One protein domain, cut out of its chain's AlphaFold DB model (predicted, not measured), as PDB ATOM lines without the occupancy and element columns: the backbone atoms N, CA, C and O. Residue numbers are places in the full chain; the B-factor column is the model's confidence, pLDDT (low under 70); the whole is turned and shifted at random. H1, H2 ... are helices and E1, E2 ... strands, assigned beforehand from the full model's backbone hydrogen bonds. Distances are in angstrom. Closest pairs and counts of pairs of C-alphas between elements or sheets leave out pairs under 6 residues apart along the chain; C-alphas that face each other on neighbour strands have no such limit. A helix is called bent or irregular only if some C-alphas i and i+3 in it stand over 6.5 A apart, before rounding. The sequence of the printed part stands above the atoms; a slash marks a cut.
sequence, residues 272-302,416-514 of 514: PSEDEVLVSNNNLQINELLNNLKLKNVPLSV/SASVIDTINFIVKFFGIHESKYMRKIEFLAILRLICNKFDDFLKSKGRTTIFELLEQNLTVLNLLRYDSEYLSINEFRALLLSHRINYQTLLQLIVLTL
ATOM      1  N   PRO A 272       1.524  -5.182   3.074       75.94
ATOM      2  CA  PRO A 272       1.863  -4.418   1.884       75.94
ATOM      3  C   PRO A 272       2.071  -5.389   0.724       75.94
ATOM      4  O   PRO A 272       2.654  -6.461   0.901       75.94
ATOM      5  N   SER A 273       1.594  -5.026  -0.467       85.38
ATOM      6  CA  SER A 273       1.858  -5.853  -1.645       85.38
ATOM      7  C   SER A 273       3.365  -5.931  -1.911       85.38
ATOM      8  O   SER A 273       4.113  -5.022  -1.545       85.38
ATOM      9  N   GLU A 274       3.823  -6.991  -2.584       84.19
ATOM     10  CA  GLU A 274       5.234  -7.128  -2.991       84.19
ATOM     11  C   GLU A 274       5.731  -5.878  -3.743       84.19
ATOM     12  O   GLU A 274       6.839  -5.397  -3.504       84.19
ATOM     13  N   ASP A 275       4.861  -5.287  -4.562       84.00
ATOM     14  CA  ASP A 275       5.088  -4.023  -5.263       84.00
ATOM     15  C   ASP A 275       5.313  -2.833  -4.311       84.00
ATOM     16  O   ASP A 275       6.210  -2.015  -4.527       84.00
ATOM     17  N   GLU A 276       4.526  -2.719  -3.236       84.06
ATOM     18  CA  GLU A 276       4.684  -1.657  -2.232       84.06
ATOM     19  C   GLU A 276       5.976  -1.833  -1.425       84.06
ATOM     20  O   GLU A 276       6.659  -0.845  -1.130       84.06
ATOM     21  N   VAL A 277       6.357  -3.079  -1.127       87.25
ATOM     22  CA  VAL A 277       7.635  -3.405  -0.481       87.25
ATOM     23  C   VAL A 277       8.809  -3.034  -1.389       87.25
ATOM     24  O   VAL A 277       9.752  -2.385  -0.933       87.25
ATOM     25  N   LEU A 278       8.743  -3.373  -2.681       87.00
ATOM     26  CA  LEU A 278       9.777  -3.027  -3.658       87.00
ATOM     27  C   LEU A 278       9.956  -1.507  -3.782       87.00
ATOM     28  O   LEU A 278      11.078  -1.007  -3.683       87.00
ATOM     29  N   VAL A 279       8.856  -0.758  -3.920       87.69
ATOM     30  CA  VAL A 279       8.892   0.714  -3.981       87.69
ATOM     31  C   VAL A 279       9.477   1.306  -2.697       87.69
ATOM     32  O   VAL A 279      10.280   2.242  -2.755       87.69
ATOM     33  N   SER A 280       9.117   0.757  -1.532       85.56
ATOM     34  CA  SER A 280       9.659   1.192  -0.243       85.56
ATOM     35  C   SER A 280      11.169   0.956  -0.143       85.56
ATOM     36  O   SER A 280      11.901   1.884   0.208       85.56
ATOM     37  N   ASN A 281      11.647  -0.228  -0.534       87.94
ATOM     38  CA  ASN A 281      13.071  -0.571  -0.545       87.94
ATOM     39  C   ASN A 281      13.866   0.329  -1.497       87.94
ATOM     40  O   ASN A 281      14.905   0.866  -1.115       87.94
ATOM     41  N   ASN A 282      13.347   0.579  -2.700       87.19
ATOM     42  CA  ASN A 282      13.979   1.484  -3.658       87.19
ATOM     43  C   ASN A 282      14.033   2.925  -3.129       87.19
ATOM     44  O   ASN A 282      15.052   3.596  -3.270       87.19
ATOM     45  N   ASN A 283      12.975   3.412  -2.470       85.56
ATOM     46  CA  ASN A 283      12.979   4.740  -1.844       85.56
ATOM     47  C   ASN A 283      14.019   4.839  -0.713       85.56
ATOM     48  O   ASN A 283      14.705   5.858  -0.603       85.56
ATOM     49  N   LEU A 284      14.164   3.792   0.107       87.50
ATOM     50  CA  LEU A 284      15.217   3.714   1.125       87.50
ATOM     51  C   LEU A 284      16.604   3.754   0.478       87.50
ATOM     52  O   LEU A 284      17.428   4.580   0.869       87.50
ATOM     53  N   GLN A 285      16.825   2.959  -0.569       88.62
ATOM     54  CA  GLN A 285      18.088   2.930  -1.302       88.62
ATOM     55  C   GLN A 285      18.423   4.290  -1.925       88.62
ATOM     56  O   GLN A 285      19.557   4.750  -1.809       88.62
ATOM     57  N   ILE A 286      17.457   4.981  -2.540       85.19
ATOM     58  CA  ILE A 286      17.681   6.325  -3.093       85.19
ATOM     59  C   ILE A 286      18.093   7.298  -1.982       85.19
ATOM     60  O   ILE A 286      19.071   8.030  -2.142       85.19
ATOM     61  N   ASN A 287      17.398   7.287  -0.843       84.56
ATOM     62  CA  ASN A 287      17.733   8.160   0.283       84.56
ATOM     63  C   ASN A 287      19.126   7.849   0.850       84.56
ATOM     64  O   ASN A 287      19.892   8.766   1.146       84.56
ATOM     65  N   GLU A 288      19.493   6.574   0.966       86.75
ATOM     66  CA  GLU A 288      20.839   6.166   1.369       86.75
ATOM     67  C   GLU A 288      21.899   6.622   0.368       86.75
ATOM     68  O   GLU A 288      22.946   7.127   0.775       86.75
ATOM     69  N   LEU A 289      21.649   6.486  -0.937       84.94
ATOM     70  CA  LEU A 289      22.560   6.960  -1.977       84.94
ATOM     71  C   LEU A 289      22.751   8.478  -1.884       84.94
ATOM     72  O   LEU A 289      23.895   8.933  -1.856       84.94
ATOM     73  N   LEU A 290      21.668   9.247  -1.747       82.44
ATOM     74  CA  LEU A 290      21.718  10.703  -1.578       82.44
ATOM     75  C   LEU A 290      22.468  11.116  -0.302       82.44
ATOM     76  O   LEU A 290      23.315  12.011  -0.347       82.44
ATOM     77  N   ASN A 291      22.241  10.424   0.816       83.19
ATOM     78  CA  ASN A 291      22.951  10.672   2.073       83.19
ATOM     79  C   ASN A 291      24.451  10.332   1.971       83.19
ATOM     80  O   ASN A 291      25.310  11.075   2.461       83.19
ATOM     81  N   ASN A 292      24.785   9.225   1.302       79.88
ATOM     82  CA  ASN A 292      26.156   8.739   1.126       79.88
ATOM     83  C   ASN A 292      26.981   9.580   0.152       79.88
ATOM     84  O   ASN A 292      28.210   9.611   0.257       79.88
ATOM     85  N   LEU A 293      26.331  10.308  -0.757       73.19
ATOM     86  CA  LEU A 293      26.973  11.243  -1.683       73.19
ATOM     87  C   LEU A 293      27.623  12.457  -0.987       73.19
ATOM     88  O   LEU A 293      28.116  13.356  -1.661       73.19
ATOM     89  N   LYS A 294      27.696  12.473   0.355       56.53
ATOM     90  CA  LYS A 294      28.290  13.550   1.160       56.53
ATOM     91  C   LYS A 294      27.727  14.923   0.783       56.53
ATOM     92  O   LYS A 294      28.442  15.918   0.811       56.53
ATOM     93  N   LEU A 295      26.415  15.016   0.594       53.47
ATOM     94  CA  LEU A 295      25.704  16.302   0.619       53.47
ATOM     95  C   LEU A 295      25.618  16.904   2.034       53.47
ATOM     96  O   LEU A 295      24.805  17.786   2.287       53.47
ATOM     97  N   LYS A 296      26.492  16.467   2.956       39.91
ATOM     98  CA  LYS A 296      26.562  16.884   4.364       39.91
ATOM     99  C   LYS A 296      26.723  18.396   4.572       39.91
ATOM    100  O   LYS A 296      26.579  18.835   5.703       39.91
ATOM    101  N   ASN A 297      26.966  19.176   3.519       43.72
ATOM    102  CA  ASN A 297      27.152  20.622   3.599       43.72
ATOM    103  C   ASN A 297      26.266  21.417   2.624       43.72
ATOM    104  O   ASN A 297      26.633  22.536   2.282       43.72
ATOM    105  N   VAL A 298      25.115  20.902   2.173       48.44
ATOM    106  CA  VAL A 298      24.024  21.858   1.916       48.44
ATOM    107  C   VAL A 298      23.459  22.118   3.303       48.44
ATOM    108  O   VAL A 298      22.815  21.210   3.836       48.44
ATOM    109  N   PRO A 299      23.799  23.239   3.972       45.25
ATOM    110  CA  PRO A 299      23.220  23.521   5.272       45.25
ATOM    111  C   PRO A 299      21.712  23.362   5.116       45.25
ATOM    112  O   PRO A 299      21.130  23.989   4.231       45.25
ATOM    113  N   LEU A 300      21.113  22.469   5.918       47.16
ATOM    114  CA  LEU A 300      19.676  22.480   6.176       47.16
ATOM    115  C   LEU A 300      19.340  23.948   6.380       47.16
ATOM    116  O   LEU A 300      19.873  24.544   7.322       47.16
ATOM    117  N   SER A 301      18.648  24.543   5.406       55.06
ATOM    118  CA  SER A 301      18.675  25.991   5.279       55.06
ATOM    119  C   SER A 301      18.203  26.574   6.604       55.06
ATOM    120  O   SER A 301      17.239  26.103   7.225       55.06
ATOM    121  N   VAL A 302      18.945  27.555   7.107       66.88
ATOM    122  CA  VAL A 302      18.445  28.341   8.224       66.88
ATOM    123  C   VAL A 302      17.181  28.989   7.688       66.88
ATOM    124  O   VAL A 302      17.278  29.818   6.792       66.88
ATOM    125  N   SER A 416      10.941  25.012   2.818       93.19
ATOM    126  CA  SER A 416       9.995  25.195   3.927       93.19
ATOM    127  C   SER A 416       8.536  25.340   3.473       93.19
ATOM    128  O   SER A 416       7.648  25.555   4.304       93.19
ATOM    129  N   ALA A 417       8.281  25.237   2.166       94.88
ATOM    130  CA  ALA A 417       6.946  25.282   1.581       94.88
ATOM    131  C   ALA A 417       6.022  24.175   2.119       94.88
ATOM    132  O   ALA A 417       6.469  23.132   2.605       94.88
ATOM    133  N   SER A 418       4.707  24.400   2.017       96.00
ATOM    134  CA  SER A 418       3.729  23.374   2.380       96.00
ATOM    135  C   SER A 418       3.837  22.169   1.439       96.00
ATOM    136  O   SER A 418       4.213  22.305   0.276       96.00
ATOM    137  N   VAL A 419       3.445  20.983   1.917       96.00
ATOM    138  CA  VAL A 419       3.447  19.752   1.103       96.00
ATOM    139  C   VAL A 419       2.669  19.943  -0.204       96.00
ATOM    140  O   VAL A 419       3.112  19.508  -1.264       96.00
ATOM    141  N   ILE A 420       1.525  20.628  -0.134       97.06
ATOM    142  CA  ILE A 420       0.661  20.892  -1.290       97.06
ATOM    143  C   ILE A 420       1.381  21.787  -2.301       97.06
ATOM    144  O   ILE A 420       1.382  21.479  -3.493       97.06
ATOM    145  N   ASP A 421       2.026  22.857  -1.836       96.94
ATOM    146  CA  ASP A 421       2.766  23.779  -2.699       96.94
ATOM    147  C   ASP A 421       3.958  23.091  -3.365       96.94
ATOM    148  O   ASP A 421       4.155  23.223  -4.573       96.94
ATOM    149  N   THR A 422       4.707  22.285  -2.608       97.75
ATOM    150  CA  THR A 422       5.822  21.498  -3.141       97.75
ATOM    151  C   THR A 422       5.359  20.502  -4.201       97.75
ATOM    152  O   THR A 422       5.973  20.405  -5.262       97.75
ATOM    153  N   ILE A 423       4.266  19.774  -3.960       97.50
ATOM    154  CA  ILE A 423       3.724  18.819  -4.935       97.50
ATOM    155  C   ILE A 423       3.225  19.545  -6.183       97.50
ATOM    156  O   ILE A 423       3.504  19.103  -7.298       97.50
ATOM    157  N   ASN A 424       2.516  20.665  -6.026       96.31
ATOM    158  CA  ASN A 424       2.056  21.466  -7.157       96.31
ATOM    159  C   ASN A 424       3.228  21.974  -7.997       96.31
ATOM    160  O   ASN A 424       3.176  21.886  -9.223       96.31
ATOM    161  N   PHE A 425       4.298  22.429  -7.345       97.25
ATOM    162  CA  PHE A 425       5.536  22.809  -8.007       97.25
ATOM    163  C   PHE A 425       6.174  21.639  -8.762       97.25
ATOM    164  O   PHE A 425       6.445  21.780  -9.949       97.25
ATOM    165  N   ILE A 426       6.357  20.470  -8.135       97.56
ATOM    166  CA  ILE A 426       6.943  19.284  -8.791       97.56
ATOM    167  C   ILE A 426       6.112  18.884 -10.014       97.56
ATOM    168  O   ILE A 426       6.652  18.640 -11.091       97.56
ATOM    169  N   VAL A 427       4.787  18.859  -9.877       96.94
ATOM    170  CA  VAL A 427       3.881  18.535 -10.982       96.94
ATOM    171  C   VAL A 427       4.051  19.516 -12.146       96.94
ATOM    172  O   VAL A 427       4.206  19.065 -13.281       96.94
ATOM    173  N   LYS A 428       4.081  20.830 -11.881       96.06
ATOM    174  CA  LYS A 428       4.310  21.858 -12.914       96.06
ATOM    175  C   LYS A 428       5.729  21.816 -13.498       96.06
ATOM    176  O   LYS A 428       5.929  22.100 -14.673       96.06
ATOM    177  N   PHE A 429       6.724  21.434 -12.702       96.62
ATOM    178  CA  PHE A 429       8.116  21.318 -13.137       96.62
ATOM    179  C   PHE A 429       8.291  20.252 -14.226       96.62
ATOM    180  O   PHE A 429       8.968  20.480 -15.238       96.62
ATOM    181  N   PHE A 430       7.640  19.100 -14.046       95.88
ATOM    182  CA  PHE A 430       7.594  18.067 -15.073       95.88
ATOM    183  C   PHE A 430       6.622  18.452 -16.206       95.88
ATOM    184  O   PHE A 430       6.965  18.314 -17.381       95.88
ATOM    185  N   GLY A 431       5.446  18.998 -15.872       92.69
ATOM    186  CA  GLY A 431       4.400  19.397 -16.817       92.69
ATOM    187  C   GLY A 431       4.291  20.906 -16.994       92.69
ATOM    188  O   GLY A 431       3.508  21.545 -16.300       92.69
ATOM    189  N   ILE A 432       5.024  21.459 -17.967       73.44
ATOM    190  CA  ILE A 432       5.084  22.913 -18.239       73.44
ATOM    191  C   ILE A 432       3.714  23.505 -18.624       73.44
ATOM    192  O   ILE A 432       3.491  24.707 -18.495       73.44
ATOM    193  N   HIS A 433       2.783  22.683 -19.106       75.31
ATOM    194  CA  HIS A 433       1.483  23.136 -19.586       75.31
ATOM    195  C   HIS A 433       0.365  22.713 -18.634       75.31
ATOM    196  O   HIS A 433       0.417  21.636 -18.047       75.31
ATOM    197  N   GLU A 434      -0.705  23.512 -18.567       77.25
ATOM    198  CA  GLU A 434      -1.980  23.166 -17.908       77.25
ATOM    199  C   GLU A 434      -2.720  22.001 -18.609       77.25
ATOM    200  O   GLU A 434      -3.946  21.869 -18.552       77.25
ATOM    201  N   SER A 435      -1.989  21.145 -19.325       86.94
ATOM    202  CA  SER A 435      -2.518  19.940 -19.926       86.94
ATOM    203  C   SER A 435      -2.886  18.936 -18.836       86.94
ATOM    204  O   SER A 435      -2.310  18.883 -17.754       86.94
ATOM    205  N   LYS A 436      -3.871  18.088 -19.134       93.50
ATOM    206  CA  LYS A 436      -4.225  16.950 -18.267       93.50
ATOM    207  C   LYS A 436      -3.202  15.811 -18.354       93.50
ATOM    208  O   LYS A 436      -3.144  14.964 -17.465       93.50
ATOM    209  N   TYR A 437      -2.420  15.803 -19.431       94.19
ATOM    210  CA  TYR A 437      -1.490  14.741 -19.784       94.19
ATOM    211  C   TYR A 437      -0.111  15.306 -20.109       94.19
ATOM    212  O   TYR A 437       0.001  16.407 -20.651       94.19
ATOM    213  N   MET A 438       0.923  14.522 -19.826       95.00
ATOM    214  CA  MET A 438       2.317  14.819 -20.149       95.00
ATOM    215  C   MET A 438       2.885  13.714 -21.030       95.00
ATOM    216  O   MET A 438       2.570  12.547 -20.814       95.00
ATOM    217  N   ARG A 439       3.728  14.048 -22.007       95.06
ATOM    218  CA  ARG A 439       4.394  13.027 -22.822       95.06
ATOM    219  C   ARG A 439       5.422  12.265 -21.989       95.06
ATOM    220  O   ARG A 439       6.250  12.869 -21.309       95.06
ATOM    221  N   LYS A 440       5.412  10.939 -22.095       95.62
ATOM    222  CA  LYS A 440       6.319  10.027 -21.383       95.62
ATOM    223  C   LYS A 440       7.779  10.298 -21.671       95.62
ATOM    224  O   LYS A 440       8.586  10.356 -20.748       95.62
ATOM    225  N   ILE A 441       8.096  10.540 -22.937       95.75
ATOM    226  CA  ILE A 441       9.458  10.850 -23.376       95.75
ATOM    227  C   ILE A 441       9.955  12.145 -22.720       95.75
ATOM    228  O   ILE A 441      11.083  12.192 -22.237       95.75
ATOM    229  N   GLU A 442       9.112  13.178 -22.642       94.31
ATOM    230  CA  GLU A 442       9.470  14.454 -22.013       94.31
ATOM    231  C   GLU A 442       9.662  14.295 -20.504       94.31
ATOM    232  O   GLU A 442      10.679  14.736 -19.973       94.31
ATOM    233  N   PHE A 443       8.733  13.610 -19.826       96.38
ATOM    234  CA  PHE A 443       8.832  13.308 -18.399       96.38
ATOM    235  C   PHE A 443      10.153  12.596 -18.061       96.38
ATOM    236  O   PHE A 443      10.903  13.051 -17.194       96.38
ATOM    237  N   LEU A 444      10.469  11.515 -18.783       96.50
ATOM    238  CA  LEU A 444      11.683  10.725 -18.567       96.50
ATOM    239  C   LEU A 444      12.954  11.508 -18.906       96.50
ATOM    240  O   LEU A 444      13.947  11.389 -18.190       96.50
ATOM    241  N   ALA A 445      12.934  12.343 -19.947       95.25
ATOM    242  CA  ALA A 445      14.070  13.196 -20.286       95.25
ATOM    243  C   ALA A 445      14.392  14.189 -19.158       95.25
ATOM    244  O   ALA A 445      15.559  14.372 -18.812       95.25
ATOM    245  N   ILE A 446      13.370  14.793 -18.542       95.19
ATOM    246  CA  ILE A 446      13.538  15.706 -17.399       95.19
ATOM    247  C   ILE A 446      14.053  14.946 -16.182       95.19
ATOM    248  O   ILE A 446      14.998  15.400 -15.535       95.19
ATOM    249  N   LEU A 447      13.455  13.787 -15.892       96.31
ATOM    250  CA  LEU A 447      13.843  12.935 -14.772       96.31
ATOM    251  C   LEU A 447      15.313  12.525 -14.886       96.31
ATOM    252  O   LEU A 447      16.078  12.662 -13.935       96.31
ATOM    253  N   ARG A 448      15.741  12.110 -16.082       95.62
ATOM    254  CA  ARG A 448      17.142  11.800 -16.369       95.62
ATOM    255  C   ARG A 448      18.038  13.016 -16.161       95.62
ATOM    256  O   ARG A 448      19.110  12.882 -15.587       95.62
ATOM    257  N   LEU A 449      17.604  14.206 -16.575       93.44
ATOM    258  CA  LEU A 449      18.414  15.421 -16.471       93.44
ATOM    259  C   LEU A 449      18.701  15.827 -15.015       93.44
ATOM    260  O   LEU A 449      19.828  16.243 -14.717       93.44
ATOM    261  N   ILE A 450      17.719  15.669 -14.118       94.12
ATOM    262  CA  ILE A 450      17.894  15.919 -12.675       94.12
ATOM    263  C   ILE A 450      18.667  14.798 -11.960       94.12
ATOM    264  O   ILE A 450      19.304  15.047 -10.943       94.12
ATOM    265  N   CYS A 451      18.682  13.576 -12.500       94.56
ATOM    266  CA  CYS A 451      19.465  12.475 -11.928       94.56
ATOM    267  C   CYS A 451      20.918  12.444 -12.437       94.56
ATOM    268  O   CYS A 451      21.812  12.010 -11.713       94.56
ATOM    269  N   ASN A 452      21.191  12.970 -13.641       90.94
ATOM    270  CA  ASN A 452      22.449  12.744 -14.367       90.94
ATOM    271  C   ASN A 452      23.718  13.068 -13.561       90.94
ATOM    272  O   ASN A 452      24.690  12.324 -13.610       90.94
ATOM    273  N   LYS A 453      23.696  14.158 -12.777       84.00
ATOM    274  CA  LYS A 453      24.847  14.589 -11.954       84.00
ATOM    275  C   LYS A 453      25.271  13.510 -10.948       84.00
ATOM    276  O   LYS A 453      26.453  13.378 -10.651       84.00
ATOM    277  N   PHE A 454      24.309  12.754 -10.430       88.31
ATOM    278  CA  PHE A 454      24.532  11.673  -9.474       88.31
ATOM    279  C   PHE A 454      24.760  10.342 -10.175       88.31
ATOM    280  O   PHE A 454      25.615   9.562  -9.758       88.31
ATOM    281  N   ASP A 455      24.027  10.101 -11.257       92.12
ATOM    282  CA  ASP A 455      24.098   8.850 -11.996       92.12
ATOM    283  C   ASP A 455      25.474   8.626 -12.617       92.12
ATOM    284  O   ASP A 455      25.966   7.504 -12.573       92.12
ATOM    285  N   ASP A 456      26.141   9.669 -13.117       89.88
ATOM    286  CA  ASP A 456      27.500   9.547 -13.659       89.88
ATOM    287  C   ASP A 456      28.488   9.041 -12.588       89.88
ATOM    288  O   ASP A 456      29.303   8.146 -12.832       89.88
ATOM    289  N   PHE A 457      28.351   9.533 -11.352       88.69
ATOM    290  CA  PHE A 457      29.132   9.050 -10.215       88.69
ATOM    291  C   PHE A 457      28.776   7.609  -9.831       88.69
ATOM    292  O   PHE A 457      29.674   6.804  -9.579       88.69
ATOM    293  N   LEU A 458      27.489   7.256  -9.783       91.31
ATOM    294  CA  LEU A 458      27.045   5.905  -9.425       91.31
ATOM    295  C   LEU A 458      27.459   4.863 -10.469       91.31
ATOM    296  O   LEU A 458      27.953   3.797 -10.092       91.31
ATOM    297  N   LYS A 459      27.369   5.206 -11.759       92.12
ATOM    298  CA  LYS A 459      27.840   4.371 -12.874       92.12
ATOM    299  C   LYS A 459      29.328   4.078 -12.763       92.12
ATOM    300  O   LYS A 459      29.723   2.924 -12.894       92.12
ATOM    301  N   SER A 460      30.149   5.079 -12.426       90.69
ATOM    302  CA  SER A 460      31.595   4.876 -12.218       90.69
ATOM    303  C   SER A 460      31.920   3.881 -11.092       90.69
ATOM    304  O   SER A 460      33.008   3.313 -11.055       90.69
ATOM    305  N   LYS A 461      30.963   3.642 -10.186       90.31
ATOM    306  CA  LYS A 461      31.064   2.699  -9.067       90.31
ATOM    307  C   LYS A 461      30.352   1.368  -9.320       90.31
ATOM    308  O   LYS A 461      30.238   0.578  -8.386       90.31
ATOM    309  N   GLY A 462      29.837   1.139 -10.532       91.00
ATOM    310  CA  GLY A 462      29.083  -0.067 -10.883       91.00
ATOM    311  C   GLY A 462      27.786  -0.238 -10.085       91.00
ATOM    312  O   GLY A 462      27.376  -1.365  -9.826       91.00
ATOM    313  N   ARG A 463      27.170   0.861  -9.631       90.88
ATOM    314  CA  ARG A 463      25.913   0.840  -8.868       90.88
ATOM    315  C   ARG A 463      24.732   1.201  -9.761       90.88
ATOM    316  O   ARG A 463      24.884   2.001 -10.682       90.88
ATOM    317  N   THR A 464      23.556   0.675  -9.420       93.19
ATOM    318  CA  THR A 464      22.276   1.110  -9.993       93.19
ATOM    319  C   THR A 464      22.113   2.616  -9.824       93.19
ATOM    320  O   THR A 464      22.432   3.182  -8.772       93.19
ATOM    321  N   THR A 465      21.648   3.262 -10.882       95.19
ATOM    322  CA  THR A 465      21.474   4.714 -10.929       95.19
ATOM    323  C   THR A 465      20.202   5.156 -10.210       95.19
ATOM    324  O   THR A 465      19.264   4.377 -10.037       95.19
ATOM    325  N   ILE A 466      20.140   6.428  -9.805       94.69
ATOM    326  CA  ILE A 466      18.922   6.998  -9.214       94.69
ATOM    327  C   ILE A 466      17.807   7.014 -10.263       94.69
ATOM    328  O   ILE A 466      16.661   6.703  -9.938       94.69
ATOM    329  N   PHE A 467      18.142   7.324 -11.520       96.94
ATOM    330  CA  PHE A 467      17.185   7.280 -12.623       96.94
ATOM    331  C   PHE A 467      16.545   5.895 -12.782       96.94
ATOM    332  O   PHE A 467      15.321   5.815 -12.835       96.94
ATOM    333  N   GLU A 468      17.339   4.819 -12.807       96.06
ATOM    334  CA  GLU A 468      16.828   3.446 -12.947       96.06
ATOM    335  C   GLU A 468      15.907   3.057 -11.784       96.06
ATOM    336  O   GLU A 468      14.835   2.502 -12.016       96.06
ATOM    337  N   LEU A 469      16.274   3.392 -10.540       95.50
ATOM    338  CA  LEU A 469      15.435   3.106  -9.366       95.50
ATOM    339  C   LEU A 469      14.099   3.865  -9.416       95.50
ATOM    340  O   LEU A 469      13.045   3.304  -9.112       95.50
ATOM    341  N   LEU A 470      14.118   5.138  -9.827       96.06
ATOM    342  CA  LEU A 470      12.896   5.926  -9.992       96.06
ATOM    343  C   LEU A 470      12.039   5.398 -11.145       96.06
ATOM    344  O   LEU A 470      10.830   5.261 -10.984       96.06
ATOM    345  N   GLU A 471      12.634   5.062 -12.288       96.50
ATOM    346  CA  GLU A 471      11.919   4.492 -13.434       96.50
ATOM    347  C   GLU A 471      11.237   3.162 -13.074       96.50
ATOM    348  O   GLU A 471      10.060   2.966 -13.394       96.50
ATOM    349  N   GLN A 472      11.926   2.289 -12.333       95.50
ATOM    350  CA  GLN A 472      11.352   1.050 -11.805       95.50
ATOM    351  C   GLN A 472      10.165   1.333 -10.882       95.50
ATOM    352  O   GLN A 472       9.083   0.795 -11.111       95.50
ATOM    353  N   ASN A 473      10.316   2.239  -9.908       95.31
ATOM    354  CA  ASN A 473       9.223   2.615  -9.005       95.31
ATOM    355  C   ASN A 473       8.000   3.126  -9.770       95.31
ATOM    356  O   ASN A 473       6.873   2.729  -9.489       95.31
ATOM    357  N   LEU A 474       8.202   3.994 -10.760       96.06
ATOM    358  CA  LEU A 474       7.105   4.557 -11.546       96.06
ATOM    359  C   LEU A 474       6.435   3.523 -12.464       96.06
ATOM    360  O   LEU A 474       5.247   3.660 -12.771       96.06
ATOM    361  N   THR A 475       7.171   2.496 -12.889       95.88
ATOM    362  CA  THR A 475       6.635   1.362 -13.655       95.88
ATOM    363  C   THR A 475       5.798   0.450 -12.759       95.88
ATOM    364  O   THR A 475       4.656   0.155 -13.102       95.88
ATOM    365  N   VAL A 476       6.307   0.098 -11.572       95.94
ATOM    366  CA  VAL A 476       5.595  -0.701 -10.554       95.94
ATOM    367  C   VAL A 476       4.313  -0.001 -10.094       95.94
ATOM    368  O   VAL A 476       3.257  -0.615  -9.981       95.94
ATOM    369  N   LEU A 477       4.358   1.323  -9.923       94.81
ATOM    370  CA  LEU A 477       3.186   2.141  -9.590       94.81
ATOM    371  C   LEU A 477       2.221   2.357 -10.770       94.81
ATOM    372  O   LEU A 477       1.248   3.102 -10.633       94.81
ATOM    373  N   ASN A 478       2.481   1.730 -11.921       95.31
ATOM    374  CA  ASN A 478       1.678   1.799 -13.140       95.31
ATOM    375  C   ASN A 478       1.461   3.230 -13.676       95.31
ATOM    376  O   ASN A 478       0.471   3.516 -14.362       95.31
ATOM    377  N   LEU A 479       2.389   4.143 -13.361       95.19
ATOM    378  CA  LEU A 479       2.421   5.488 -13.931       95.19
ATOM    379  C   LEU A 479       3.094   5.468 -15.311       95.19
ATOM    380  O   LEU A 479       2.631   6.128 -16.240       95.19
ATOM    381  N   LEU A 480       4.167   4.684 -15.462       95.00
ATOM    382  CA  LEU A 480       4.860   4.461 -16.735       95.00
ATOM    383  C   LEU A 480       4.325   3.216 -17.445       95.00
ATOM    384  O   LEU A 480       5.028   2.220 -17.594       95.00
ATOM    385  N   ARG A 481       3.085   3.283 -17.932       92.56
ATOM    386  CA  ARG A 481       2.491   2.164 -18.680       92.56
ATOM    387  C   ARG A 481       3.239   1.914 -19.990       92.56
ATOM    388  O   ARG A 481       3.739   2.856 -20.616       92.56
ATOM    389  N   TYR A 482       3.358   0.652 -20.394       89.25
ATOM    390  CA  TYR A 482       4.049   0.271 -21.632       89.25
ATOM    391  C   TYR A 482       3.267   0.671 -22.888       89.25
ATOM    392  O   TYR A 482       3.870   1.002 -23.902       89.25
ATOM    393  N   ASP A 483       1.941   0.688 -22.793       92.94
ATOM    394  CA  ASP A 483       0.990   0.943 -23.874       92.94
ATOM    395  C   ASP A 483       0.621   2.427 -24.049       92.94
ATOM    396  O   ASP A 483      -0.116   2.774 -24.968       92.94
ATOM    397  N   SER A 484       1.134   3.315 -23.189       94.31
ATOM    398  CA  SER A 484       0.805   4.740 -23.220       94.31
ATOM    399  C   SER A 484       2.025   5.620 -23.472       94.31
ATOM    400  O   SER A 484       3.016   5.592 -22.738       94.31
ATOM    401  N   GLU A 485       1.905   6.500 -24.464       95.88
ATOM    402  CA  GLU A 485       2.850   7.599 -24.701       95.88
ATOM    403  C   GLU A 485       2.658   8.773 -23.726       95.88
ATOM    404  O   GLU A 485       3.489   9.682 -23.676       95.88
ATOM    405  N   TYR A 486       1.566   8.773 -22.956       95.50
ATOM    406  CA  TYR A 486       1.158   9.879 -22.094       95.50
ATOM    407  C   TYR A 486       0.964   9.436 -20.639       95.50
ATOM    408  O   TYR A 486       0.481   8.341 -20.360       95.50
ATOM    409  N   LEU A 487       1.294  10.324 -19.703       95.31
ATOM    410  CA  LEU A 487       1.080  10.158 -18.267       95.31
ATOM    411  C   LEU A 487      -0.027  11.106 -17.828       95.31
ATOM    412  O   LEU A 487      -0.051  12.273 -18.230       95.31
ATOM    413  N   SER A 488      -0.917  10.630 -16.962       95.56
ATOM    414  CA  SER A 488      -1.908  11.485 -16.315       95.56
ATOM    415  C   SER A 488      -1.244  12.317 -15.219       95.56
ATOM    416  O   SER A 488      -0.709  11.786 -14.244       95.56
ATOM    417  N   ILE A 489      -1.324  13.643 -15.345       95.31
ATOM    418  CA  ILE A 489      -0.798  14.571 -14.334       95.31
ATOM    419  C   ILE A 489      -1.527  14.393 -12.993       95.31
ATOM    420  O   ILE A 489      -0.918  14.504 -11.929       95.31
ATOM    421  N   ASN A 490      -2.819  14.063 -13.032       95.44
ATOM    422  CA  ASN A 490      -3.605  13.809 -11.828       95.44
ATOM    423  C   ASN A 490      -3.195  12.507 -11.132       95.44
ATOM    424  O   ASN A 490      -3.141  12.483  -9.905       95.44
ATOM    425  N   GLU A 491      -2.874  11.450 -11.888       96.12
ATOM    426  CA  GLU A 491      -2.344  10.204 -11.314       96.12
ATOM    427  C   GLU A 491      -0.975  10.455 -10.672       96.12
ATOM    428  O   GLU A 491      -0.759  10.078  -9.522       96.12
ATOM    429  N   PHE A 492      -0.087  11.187 -11.354       97.00
ATOM    430  CA  PHE A 492       1.214  11.558 -10.793       97.00
ATOM    431  C   PHE A 492       1.070  12.370  -9.495       97.00
ATOM    432  O   PHE A 492       1.689  12.045  -8.482       97.00
ATOM    433  N   ARG A 493       0.186  13.375  -9.484       97.00
ATOM    434  CA  ARG A 493      -0.133  14.154  -8.279       97.00
ATOM    435  C   ARG A 493      -0.676  13.270  -7.151       97.00
ATOM    436  O   ARG A 493      -0.274  13.448  -6.004       97.00
ATOM    437  N   ALA A 494      -1.563  12.325  -7.458       96.69
ATOM    438  CA  ALA A 494      -2.128  11.407  -6.468       96.69
ATOM    439  C   ALA A 494      -1.061  10.485  -5.854       96.69
ATOM    440  O   ALA A 494      -1.082  10.238  -4.646       96.69
ATOM    441  N   LEU A 495      -0.092  10.019  -6.646       96.69
ATOM    442  CA  LEU A 495       1.031   9.216  -6.150       96.69
ATOM    443  C   LEU A 495       1.961  10.011  -5.220       96.69
ATOM    444  O   LEU A 495       2.427   9.470  -4.219       96.69
ATOM    445  N   LEU A 496       2.187  11.298  -5.504       96.69
ATOM    446  CA  LEU A 496       2.956  12.185  -4.623       96.69
ATOM    447  C   LEU A 496       2.217  12.465  -3.306       96.69
ATOM    448  O   LEU A 496       2.818  12.396  -2.237       96.69
ATOM    449  N   LEU A 497       0.908  12.741  -3.370       94.94
ATOM    450  CA  LEU A 497       0.072  13.004  -2.187       94.94
ATOM    451  C   LEU A 497      -0.087  11.775  -1.286       94.94
ATOM    452  O   LEU A 497      -0.202  11.914  -0.073       94.94
ATOM    453  N   SER A 498      -0.094  10.577  -1.871       93.50
ATOM    454  CA  SER A 498      -0.142   9.310  -1.129       93.50
ATOM    455  C   SER A 498       1.232   8.835  -0.645       93.50
ATOM    456  O   SER A 498       1.325   7.747  -0.086       93.50
ATOM    457  N   HIS A 499       2.294   9.624  -0.857       91.06
ATOM    458  CA  HIS A 499       3.683   9.291  -0.519       91.06
ATOM    459  C   HIS A 499       4.218   7.999  -1.160       91.06
ATOM    460  O   HIS A 499       5.280   7.515  -0.773       91.06
ATOM    461  N   ARG A 500       3.534   7.461  -2.178       90.56
ATOM    462  CA  ARG A 500       4.027   6.320  -2.967       90.56
ATOM    463  C   ARG A 500       5.260   6.700  -3.787       90.56
ATOM    464  O   ARG A 500       6.141   5.879  -4.007       90.56
ATOM    465  N   ILE A 501       5.348   7.973  -4.174       92.94
ATOM    466  CA  ILE A 501       6.570   8.607  -4.668       92.94
ATOM    467  C   ILE A 501       6.982   9.659  -3.642       92.94
ATOM    468  O   ILE A 501       6.192  10.548  -3.313       92.94
ATOM    469  N   ASN A 502       8.217   9.590  -3.143       92.50
ATOM    470  CA  ASN A 502       8.697  10.569  -2.177       92.50
ATOM    471  C   ASN A 502       8.974  11.920  -2.858       92.50
ATOM    472  O   ASN A 502       9.993  12.118  -3.522       92.50
ATOM    473  N   TYR A 503       8.062  12.877  -2.672       94.81
ATOM    474  CA  TYR A 503       8.190  14.220  -3.235       94.81
ATOM    475  C   TYR A 503       9.424  14.973  -2.703       94.81
ATOM    476  O   TYR A 503       9.968  15.808  -3.419       94.81
ATOM    477  N   GLN A 504       9.894  14.677  -1.482       93.25
ATOM    478  CA  GLN A 504      11.092  15.312  -0.919       93.25
ATOM    479  C   GLN A 504      12.342  14.886  -1.684       93.25
ATOM    480  O   GLN A 504      13.177  15.725  -2.000       93.25
ATOM    481  N   THR A 505      12.431  13.606  -2.050       91.94
ATOM    482  CA  THR A 505      13.513  13.073  -2.883       91.94
ATOM    483  C   THR A 505      13.542  13.769  -4.245       91.94
ATOM    484  O   THR A 505      14.596  14.218  -4.685       91.94
ATOM    485  N   LEU A 506      12.383  13.933  -4.896       95.31
ATOM    486  CA  LEU A 506      12.301  14.663  -6.167       95.31
ATOM    487  C   LEU A 506      12.677  16.142  -6.013       95.31
ATOM    488  O   LEU A 506      13.424  16.661  -6.840       95.31
ATOM    489  N   LEU A 507      12.201  16.815  -4.959       95.12
ATOM    490  CA  LEU A 507      12.571  18.205  -4.684       95.12
ATOM    491  C   LEU A 507      14.082  18.342  -4.470       95.12
ATOM    492  O   LEU A 507      14.698  19.224  -5.059       95.12
ATOM    493  N   GLN A 508      14.686  17.459  -3.675       91.69
ATOM    494  CA  GLN A 508      16.127  17.454  -3.435       91.69
ATOM    495  C   GLN A 508      16.902  17.261  -4.736       91.69
ATOM    496  O   GLN A 508      17.822  18.024  -5.004       91.69
ATOM    497  N   LEU A 509      16.510  16.304  -5.582       93.00
ATOM    498  CA  LEU A 509      17.148  16.102  -6.886       93.00
ATOM    499  C   LEU A 509      17.072  17.356  -7.766       93.00
ATOM    500  O   LEU A 509      18.064  17.713  -8.399       93.00
ATOM    501  N   ILE A 510      15.927  18.047  -7.776       93.62
ATOM    502  CA  ILE A 510      15.775  19.323  -8.488       93.62
ATOM    503  C   ILE A 510      16.743  20.360  -7.912       93.62
ATOM    504  O   ILE A 510      17.550  20.904  -8.660       93.62
ATOM    505  N   VAL A 511      16.703  20.599  -6.597       90.56
ATOM    506  CA  VAL A 511      17.495  21.647  -5.935       90.56
ATOM    507  C   VAL A 511      18.997  21.393  -6.040       90.56
ATOM    508  O   VAL A 511      19.752  22.327  -6.254       90.56
ATOM    509  N   LEU A 512      19.449  20.145  -5.948       87.69
ATOM    510  CA  LEU A 512      20.873  19.803  -6.047       87.69
ATOM    511  C   LEU A 512      21.421  19.830  -7.483       87.69
ATOM    512  O   LEU A 512      22.643  19.754  -7.702       87.69
ATOM    513  N   THR A 513      20.512  19.829  -8.459       88.75
ATOM    514  CA  THR A 513      20.841  19.981  -9.876       88.75
ATOM    515  C   THR A 513      20.994  21.447 -10.271       88.75
ATOM    516  O   THR A 513      21.726  21.706 -11.231       88.75
ATOM    517  N   LEU A 514      20.307  22.358  -9.570       85.50
ATOM    518  CA  LEU A 514      20.567  23.799  -9.638       85.50
ATOM    519  C   LEU A 514      21.989  24.087  -9.146       85.50
ATOM    520  O   LEU A 514      22.598  24.982  -9.772       85.50
TER     521      LEU A 514
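What this domain is: This is residues 272 to 302 and 416 to 514 of the 514 residues of the protein "Phospholipase/carboxylesterase family protein" of Tetrahymena thermophila (strain SB210) (UniProt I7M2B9). Look for a rounded cluster of mostly crossed helices: H1 and H4 lie side by side, H2 packs on H5 and H6, and the bent H3 turns a corner along the edge. A tiny two-stranded ribbon, E1 with E2, sits at one end, where H3 and H5 begin. The printed part has 130 residues, mostly helix, in the order H1 H2 E1 H3 H4 E2 H5 H6, with the sheet antiparallel. It is compact, with a radius of gyration of the C-alphas of 14.6 A and spans of 38 by 34 by 30 A.

Where its parts are: Find C-alpha 274 at (5.234, -7.128, -2.991); from there H1 runs 26.6 A to residue 292. Next come H2, residues 419 to 430, 16.8 A, and E1, 437 to 439. H3, 440 to 460, was assigned as one helix by its hydrogen bonds but is bent, C-alphas 450 and 453 being 7.1 A apart; its arms are H3a, 440 to 450, and H3b, 453 to 460. Then follow H4, 466 to 476, E2, 486 to 488, H5, 489 to 497, and H6, 503 to 513, ending at C-alpha 513, (20.841, 19.981, -9.876).

How they stand to each other: H1 touches H4 at a shallow tilt of 15 degrees, opposite ways; the closest C-alphas, Val 279 and Asn 473, are 5.4 A apart. H3b only just touches H4, with 3 pairs of C-alphas within 8 A, closest Asp 455 and Ile 466, 6.2 A. H2 touches H5, closest C-alphas Val 427 and Arg 493, 6.5 A. With residues 422 to 426 alone H2 touches H6, closest C-alphas Ile 423 and Tyr 503, 6.6 A. Between E1 and E2, N 438 and O 487 are 2.9 A apart, within hydrogen-bond range. Every O i to N i+4 pair is within that range in H1, H2, H3a, H4, H5 and H6, and 3 of 4 in H3b.

The domain as a whole: C-alphas 302 and 483 are farthest apart, 45.7 A. Residues 303 to 415 are not printed; C-alphas 302 and 416 are 10.0 A apart across the cut. Of the links printed whole, none is long. Residues 294 to 302 have pLDDT under 70.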